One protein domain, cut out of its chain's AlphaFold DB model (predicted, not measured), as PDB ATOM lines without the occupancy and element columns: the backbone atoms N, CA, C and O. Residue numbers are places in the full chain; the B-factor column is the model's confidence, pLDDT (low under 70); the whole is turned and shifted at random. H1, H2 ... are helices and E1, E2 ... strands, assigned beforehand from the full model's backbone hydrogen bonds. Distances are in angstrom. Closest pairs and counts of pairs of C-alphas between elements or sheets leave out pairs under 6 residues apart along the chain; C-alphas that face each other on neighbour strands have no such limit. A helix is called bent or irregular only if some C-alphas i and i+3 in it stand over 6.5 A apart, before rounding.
ATOM      1  N   VAL A   4      61.743 -30.827 181.903       97.00
ATOM      2  CA  VAL A   4      62.687 -30.499 182.976       97.00
ATOM      3  C   VAL A   4      63.085 -29.045 182.802       97.00
ATOM      4  O   VAL A   4      63.498 -28.651 181.711       97.00
ATOM      5  N   PHE A   5      62.992 -28.263 183.870       96.75
ATOM      6  CA  PHE A   5      63.558 -26.922 183.934       96.75
ATOM      7  C   PHE A   5      64.882 -26.986 184.689       96.75
ATOM      8  O   PHE A   5      64.965 -27.594 185.756       96.75
ATOM      9  N   TRP A   6      65.928 -26.365 184.149       96.94
ATOM     10  CA  TRP A   6      67.234 -26.295 184.803       96.94
ATOM     11  C   TRP A   6      67.882 -24.926 184.606       96.94
ATOM     12  O   TRP A   6      67.637 -24.246 183.610       96.94
ATOM     13  N   ALA A   7      68.742 -24.554 185.549       97.00
ATOM     14  CA  ALA A   7      69.575 -23.363 185.486       97.00
ATOM     15  C   ALA A   7      71.053 -23.740 185.343       97.00
ATOM     16  O   ALA A   7      71.481 -24.829 185.738       97.00
ATOM     17  N   LEU A   8      71.835 -22.815 184.789       97.31
ATOM     18  CA  LEU A   8      73.288 -22.796 184.884       97.31
ATOM     19  C   LEU A   8      73.667 -21.699 185.881       97.31
ATOM     20  O   LEU A   8      73.732 -20.520 185.538       97.31
ATOM     21  N   ALA A   9      73.851 -22.100 187.131       97.19
ATOM     22  CA  ALA A   9      74.006 -21.209 188.265       97.19
ATOM     23  C   ALA A   9      75.483 -20.974 188.620       97.19
ATOM     24  O   ALA A   9      76.341 -21.846 188.434       97.19
ATOM     25  N   ASP A  10      75.790 -19.801 189.166       98.06
ATOM     26  CA  ASP A  10      77.016 -19.617 189.941       98.06
ATOM     27  C   ASP A  10      76.960 -20.410 191.265       98.06
ATOM     28  O   ASP A  10      75.983 -21.098 191.566       98.06
ATOM     29  N   GLU A  11      78.039 -20.381 192.046       98.25
ATOM     30  CA  GLU A  11      78.131 -21.158 193.288       98.25
ATOM     31  C   GLU A  11      77.115 -20.716 194.356       98.25
ATOM     32  O   GLU A  11      76.584 -21.553 195.090       98.25
ATOM     33  N   ILE A  12      76.828 -19.417 194.451       97.94
ATOM     34  CA  ILE A  12      75.935 -18.862 195.475       97.94
ATOM     35  C   ILE A  12      74.492 -19.253 195.155       97.94
ATOM     36  O   ILE A  12      73.773 -19.754 196.023       97.94
ATOM     37  N   VAL A  13      74.084 -19.072 193.899       98.19
ATOM     38  CA  VAL A  13      72.756 -19.452 193.410       98.19
ATOM     39  C   VAL A  13      72.577 -20.973 193.474       98.19
ATOM     40  O   VAL A  13      71.533 -21.439 193.923       98.19
ATOM     41  N   ALA A  14      73.600 -21.761 193.121       98.12
ATOM     42  CA  ALA A  14      73.534 -23.221 193.211       98.12
ATOM     43  C   ALA A  14      73.291 -23.708 194.647       98.12
ATOM     44  O   ALA A  14      72.416 -24.542 194.858       98.12
ATOM     45  N   LYS A  15      73.992 -23.144 195.642       98.19
ATOM     46  CA  LYS A  15      73.777 -23.487 197.060       98.19
ATOM     47  C   LYS A  15      72.364 -23.154 197.542       98.19
ATOM     48  O   LYS A  15      71.813 -23.898 198.346       98.19
ATOM     49  N   ARG A  16      71.773 -22.055 197.057       97.50
ATOM     50  CA  ARG A  16      70.377 -21.696 197.368       97.50
ATOM     51  C   ARG A  16      69.388 -22.700 196.780       97.50
ATOM     52  O   ARG A  16      68.504 -23.155 197.501       97.50
ATOM     53  N   ILE A  17      69.590 -23.095 195.523       97.69
ATOM     54  CA  ILE A  17      68.777 -24.128 194.871       97.69
ATOM     55  C   ILE A  17      68.902 -25.463 195.619       97.69
ATOM     56  O   ILE A  17      67.887 -26.086 195.912       97.69
ATOM     57  N   ASP A  18      70.121 -25.865 195.996       96.44
ATOM     58  CA  ASP A  18      70.381 -27.099 196.756       96.44
ATOM     59  C   ASP A  18      69.706 -27.080 198.145       96.44
ATOM     60  O   ASP A  18      69.362 -28.129 198.689       96.44
ATOM     61  N   ALA A  19      69.465 -25.889 198.704       97.25
ATOM     62  CA  ALA A  19      68.704 -25.685 199.937       97.25
ATOM     63  C   ALA A  19      67.174 -25.615 199.727       97.25
ATOM     64  O   ALA A  19      66.435 -25.442 200.697       97.25
ATOM     65  N   GLY A  20      66.689 -25.746 198.487       95.69
ATOM     66  CA  GLY A  20      65.268 -25.729 198.125       95.69
ATOM     67  C   GLY A  20      64.701 -24.354 197.748       95.69
ATOM     68  O   GLY A  20      63.516 -24.259 197.428       95.69
ATOM     69  N   ASP A  21      65.511 -23.289 197.745       96.12
ATOM     70  CA  ASP A  21      65.090 -21.977 197.238       96.12
ATOM     71  C   ASP A  21      65.280 -21.905 195.718       96.12
ATOM     72  O   ASP A  21      66.346 -21.561 195.206       96.12
ATOM     73  N   VAL A  22      64.217 -22.252 194.995       95.31
ATOM     74  CA  VAL A  22      64.215 -22.370 193.529       95.31
ATOM     75  C   VAL A  22      63.656 -21.136 192.808       95.31
ATOM     76  O   VAL A  22      63.473 -21.154 191.589       95.31
ATOM     77  N   ARG A  23      63.372 -20.037 193.525       95.88
ATOM     78  CA  ARG A  23      62.860 -18.807 192.906       95.88
ATOM     79  C   ARG A  23      64.009 -17.963 192.352       95.88
ATOM     80  O   ARG A  23      64.669 -17.230 193.082       95.88
ATOM     81  N   LEU A  24      64.191 -18.028 191.036       97.06
ATOM     82  CA  LEU A  24      65.250 -17.319 190.319       97.06
ATOM     83  C   LEU A  24      64.732 -16.069 189.598       97.06
ATOM     84  O   LEU A  24      63.692 -16.086 188.936       97.06
ATOM     85  N   THR A  25      65.504 -14.990 189.669       97.81
ATOM     86  CA  THR A  25      65.433 -13.863 188.734       97.81
ATOM     87  C   THR A  25      65.940 -14.287 187.350       97.81
ATOM     88  O   THR A  25      66.717 -15.238 187.249       97.81
ATOM     89  N   PRO A  26      65.582 -13.577 186.262       97.88
ATOM     90  CA  PRO A  26      66.024 -13.941 184.913       97.88
ATOM     91  C   PRO A  26      67.547 -14.070 184.749       97.88
ATOM     92  O   PRO A  26      68.008 -14.949 184.027       97.88
ATOM     93  N   ALA A  27      68.332 -13.229 185.432       97.69
ATOM     94  CA  ALA A  27      69.792 -13.262 185.348       97.69
ATOM     95  C   ALA A  27      70.396 -14.503 186.029       97.69
ATOM     96  O   ALA A  27      71.406 -15.036 185.570       97.69
ATOM     97  N   GLU A  28      69.763 -15.002 187.092       97.88
ATOM     98  CA  GLU A  28      70.275 -16.140 187.860       97.88
ATOM     99  C   GLU A  28      70.209 -17.461 187.077       97.88
ATOM    100  O   GLU A  28      71.054 -18.329 187.299       97.88
ATOM    101  N   TRP A  29      69.293 -17.593 186.107       97.50
ATOM    102  CA  TRP A  29      69.146 -18.796 185.269       97.50
ATOM    103  C   TRP A  29      70.404 -19.163 184.470       97.50
ATOM    104  O   TRP A  29      70.579 -20.330 184.113       97.50
ATOM    105  N   LYS A  30      71.271 -18.187 184.172       97.12
ATOM    106  CA  LYS A  30      72.518 -18.371 183.411       97.12
ATOM    107  C   LYS A  30      73.687 -17.605 184.045       97.12
ATOM    108  O   LYS A  30      74.484 -16.978 183.350       97.12
ATOM    109  N   SER A  31      73.754 -17.629 185.371       97.56
ATOM    110  CA  SER A  31      74.767 -16.924 186.167       97.56
ATOM    111  C   SER A  31      76.124 -17.637 186.224       97.56
ATOM    112  O   SER A  31      77.125 -17.006 186.549       97.56
ATOM    113  N   GLY A  32      76.204 -18.926 185.875       96.44
ATOM    114  CA  GLY A  32      77.454 -19.682 185.965       96.44
ATOM    115  C   GLY A  32      77.455 -20.994 185.187       96.44
ATOM    116  O   GLY A  32      76.866 -21.094 184.115       96.44
ATOM    117  N   ALA A  33      78.160 -21.998 185.712       95.06
ATOM    118  CA  ALA A  33      78.353 -23.299 185.059       95.06
ATOM    119  C   ALA A  33      77.755 -24.479 185.844       95.06
ATOM    120  O   ALA A  33      77.703 -25.597 185.326       95.06
ATOM    121  N   ASN A  34      77.284 -24.259 187.076       95.31
ATOM    122  CA  ASN A  34      76.711 -25.321 187.893       95.31
ATOM    123  C   ASN A  34      75.294 -25.616 187.419       95.31
ATOM    124  O   ASN A  34      74.370 -24.834 187.645       95.31
ATOM    125  N   ARG A  35      75.107 -26.757 186.762       95.81
ATOM    126  CA  ARG A  35      73.775 -27.191 186.352       95.81
ATOM    127  C   ARG A  35      72.962 -27.613 187.574       95.81
ATOM    128  O   ARG A  35      73.446 -28.403 188.388       95.81
ATOM    129  N   ARG A  36      71.737 -27.100 187.690       96.62
ATOM    130  CA  ARG A  36      70.777 -27.473 188.739       96.62
ATOM    131  C   ARG A  36      69.379 -27.621 188.176       96.62
ATOM    132  O   ARG A  36      68.946 -26.789 187.383       96.62
ATOM    133  N   ILE A  37      68.699 -28.685 188.586       96.25
ATOM    134  CA  ILE A  37      67.306 -28.936 188.228       96.25
ATOM    135  C   ILE A  37      66.430 -28.067 189.127       96.25
ATOM    136  O   ILE A  37      66.631 -28.030 190.336       96.25
ATOM    137  N   ILE A  38      65.505 -27.342 188.507       97.50
ATOM    138  CA  ILE A  38      64.576 -26.422 189.168       97.50
ATOM    139  C   ILE A  38      63.226 -27.102 189.371       97.50
ATOM    140  O   ILE A  38      62.647 -26.997 190.446       97.50
ATOM    141  N   ASP A  39      62.744 -27.804 188.345       96.56
ATOM    142  CA  ASP A  39      61.483 -28.539 188.401       96.56
ATOM    143  C   ASP A  39      61.462 -29.661 187.355       96.56
ATOM    144  O   ASP A  39      62.111 -29.567 186.303       96.56
ATOM    145  N   VAL A  40      60.699 -30.714 187.640       96.56
ATOM    146  CA  VAL A  40      60.444 -31.824 186.725       96.56
ATOM    147  C   VAL A  40      58.958 -32.136 186.699       96.56
ATOM    148  O   VAL A  40      58.357 -32.515 187.698       96.56
ATOM    149  N   VAL A  41      58.374 -32.064 185.507       97.56
ATOM    150  CA  VAL A  41      56.986 -32.457 185.271       97.56
ATOM    151  C   VAL A  41      56.990 -33.735 184.440       97.56
ATOM    152  O   VAL A  41      57.213 -33.699 183.228       97.56
ATOM    153  N   ALA A  42      56.744 -34.873 185.098       97.25
ATOM    154  CA  ALA A  42      56.756 -36.213 184.502       97.25
ATOM    155  C   ALA A  42      55.427 -36.965 184.754       97.25
ATOM    156  O   ALA A  42      55.392 -37.960 185.479       97.25
ATOM    157  N   PRO A  43      54.305 -36.526 184.149       97.06
ATOM    158  CA  PRO A  43      52.959 -37.018 184.477       97.06
ATOM    159  C   PRO A  43      52.714 -38.489 184.105       97.06
ATOM    160  O   PRO A  43      51.721 -39.074 184.526       97.06
ATOM    161  N   PHE A  44      53.608 -39.091 183.321       96.19
ATOM    162  CA  PHE A  44      53.530 -40.487 182.884       96.19
ATOM    163  C   PHE A  44      54.721 -41.320 183.392       96.19
ATOM    164  O   PHE A  44      55.010 -42.377 182.836       96.19
ATOM    165  N   GLY A  45      55.436 -40.833 184.413       95.19
ATOM    166  CA  GLY A  45      56.705 -41.404 184.867       95.19
ATOM    167  C   GLY A  45      57.904 -40.980 184.004       95.19
ATOM    168  O   GLY A  45      57.783 -40.119 183.132       95.19
ATOM    169  N   GLY A  46      59.073 -41.576 184.264       95.75
ATOM    170  CA  GLY A  46      60.325 -41.298 183.536       95.75
ATOM    171  C   GLY A  46      61.200 -40.180 184.119       95.75
ATOM    172  O   GLY A  46      62.213 -39.831 183.521       95.75
ATOM    173  N   GLU A  47      60.856 -39.640 185.293       95.81
ATOM    174  CA  GLU A  47      61.584 -38.537 185.942       95.81
ATOM    175  C   GLU A  47      63.098 -38.782 186.033       95.81
ATOM    176  O   GLU A  47      63.879 -37.945 185.588       95.81
ATOM    177  N   ALA A  48      63.519 -39.949 186.532       94.94
ATOM    178  CA  ALA A  48      64.937 -40.266 186.704       94.94
ATOM    179  C   ALA A  48      65.716 -40.248 185.376       94.94
ATOM    180  O   ALA A  48      66.825 -39.723 185.308       94.94
ATOM    181  N   GLU A  49      65.132 -40.777 184.297       94.44
ATOM    182  CA  GLU A  49      65.746 -40.749 182.965       94.44
ATOM    183  C   GLU A  49      65.877 -39.309 182.447       94.44
ATOM    184  O   GLU A  49      66.924 -38.912 181.931       94.44
ATOM    185  N   MET A  50      64.837 -38.496 182.639       94.56
ATOM    186  CA  MET A  50      64.827 -37.093 182.231       94.56
ATOM    187  C   MET A  50      65.866 -36.258 182.992       94.56
ATOM    188  O   MET A  50      66.593 -35.477 182.376       94.56
ATOM    189  N   GLN A  51      65.972 -36.441 184.310       94.62
ATOM    190  CA  GLN A  51      66.990 -35.789 185.140       94.62
ATOM    191  C   GLN A  51      68.399 -36.204 184.697       94.62
ATOM    192  O   GLN A  51      69.259 -35.345 184.492       94.62
ATOM    193  N   ASN A  52      68.617 -37.499 184.452       93.88
ATOM    194  CA  ASN A  52      69.894 -38.014 183.966       93.88
ATOM    195  C   ASN A  52      70.289 -37.406 182.617       93.88
ATOM    196  O   ASN A  52      71.436 -37.006 182.463       93.88
ATOM    197  N   ASN A  53      69.359 -37.263 181.668       92.19
ATOM    198  CA  ASN A  53      69.623 -36.621 180.373       92.19
ATOM    199  C   ASN A  53      70.059 -35.153 180.505       92.19
ATOM    200  O   ASN A  53      70.885 -34.665 179.731       92.19
ATOM    201  N   VAL A  54      69.515 -34.433 181.490       91.94
ATOM    202  CA  VAL A  54      69.920 -33.052 181.772       91.94
ATOM    203  C   VAL A  54      71.290 -33.010 182.444       91.94
ATOM    204  O   VAL A  54      72.089 -32.144 182.096       91.94
TER     205      VAL A  54
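AT A GLANCE: This is residues 4 to 54 of the 64 residues of the protein "RTX toxin acyltransferase family protein" of Bradyrhizobium stylosanthis (UniProt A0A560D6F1). A long, narrow ribbon of two antiparallel strands, E1 and E2, runs along the longest axis, with a short helix packed near each end: H1 by the end where E1 stops and E2 starts, and H2 by the other end. From H1 a long stretch without a named element, residues 19 to 33, loops round past E1, with Trp 29 beside that strand, before the chain enters E2. The printed part has 51 residues with two named helices and two named strands in the order E1, H1, E2, H2; the sheet's order is E1, E2, and the class is mixed, helices and strands. The whole is only just compact, close to loose, with a radius of gyration of the C-alphas of 11.3 A, and its elongated outline spans 33 by 19 by 18 A.

IN THESE COORDINATES: Strand E1 covers residues 4 to 9 and is 15.6 A from first to last C-alpha, with C-alpha 4 at (62.687, -30.499, 182.976). Helix H1 covers residues 11 to 18 and measures 10.4 A. Strand E2, residues 34 to 41, is the longest strand at 21.1 A, and its C-alpha 34 is at (76.711, -25.321, 187.893). Helix H2, residues 47 to 54, measures 10.8 A and ends with C-alpha 54 at (69.920, -33.052, 181.772).

HOW THE PARTS SIT: E1 and E2 are antiparallel neighbours, with 159 degrees between their directions. The C-alphas of Trp 6 and Ile 37 face each other at 4.3 A. Across this pair N 9 and O 34 are 2.8 A apart and N 5 and O 39 are 2.9 A apart, both within hydrogen-bond range. H1 and E2 have 6 pairs of C-alphas within 8 A, the closest being those of Ala 14 and Asn 34 at 6.5 A. E1 and H1 are near each other, with 7 pairs of C-alphas within 10 A. H2 and E2 have their closest C-alphas at Val 40 and Glu 47, 6.9 A apart. H2 and E1 have theirs at Val 4 and Met 50, 7.0 A apart. H1 and H2 are apart. In H1 and H2 every O i to N i+4 pair is within hydrogen-bond range, and neither helix is bent.

THE WHOLE: The two C-alphas farthest apart are those of Ile 12 and Phe 44, at 33.6 A, while the first and last printed C-alphas, of Val 4 and Val 54, are 7.8 A apart. The link from H1 to E2 is long, with 15 residues; the links from E1 to H1 and from E2 to H2 are tight, with 1 and 5 residues. The printed part has no cut. Its mean pLDDT in this model is 96.5, and no printed residue is under 70.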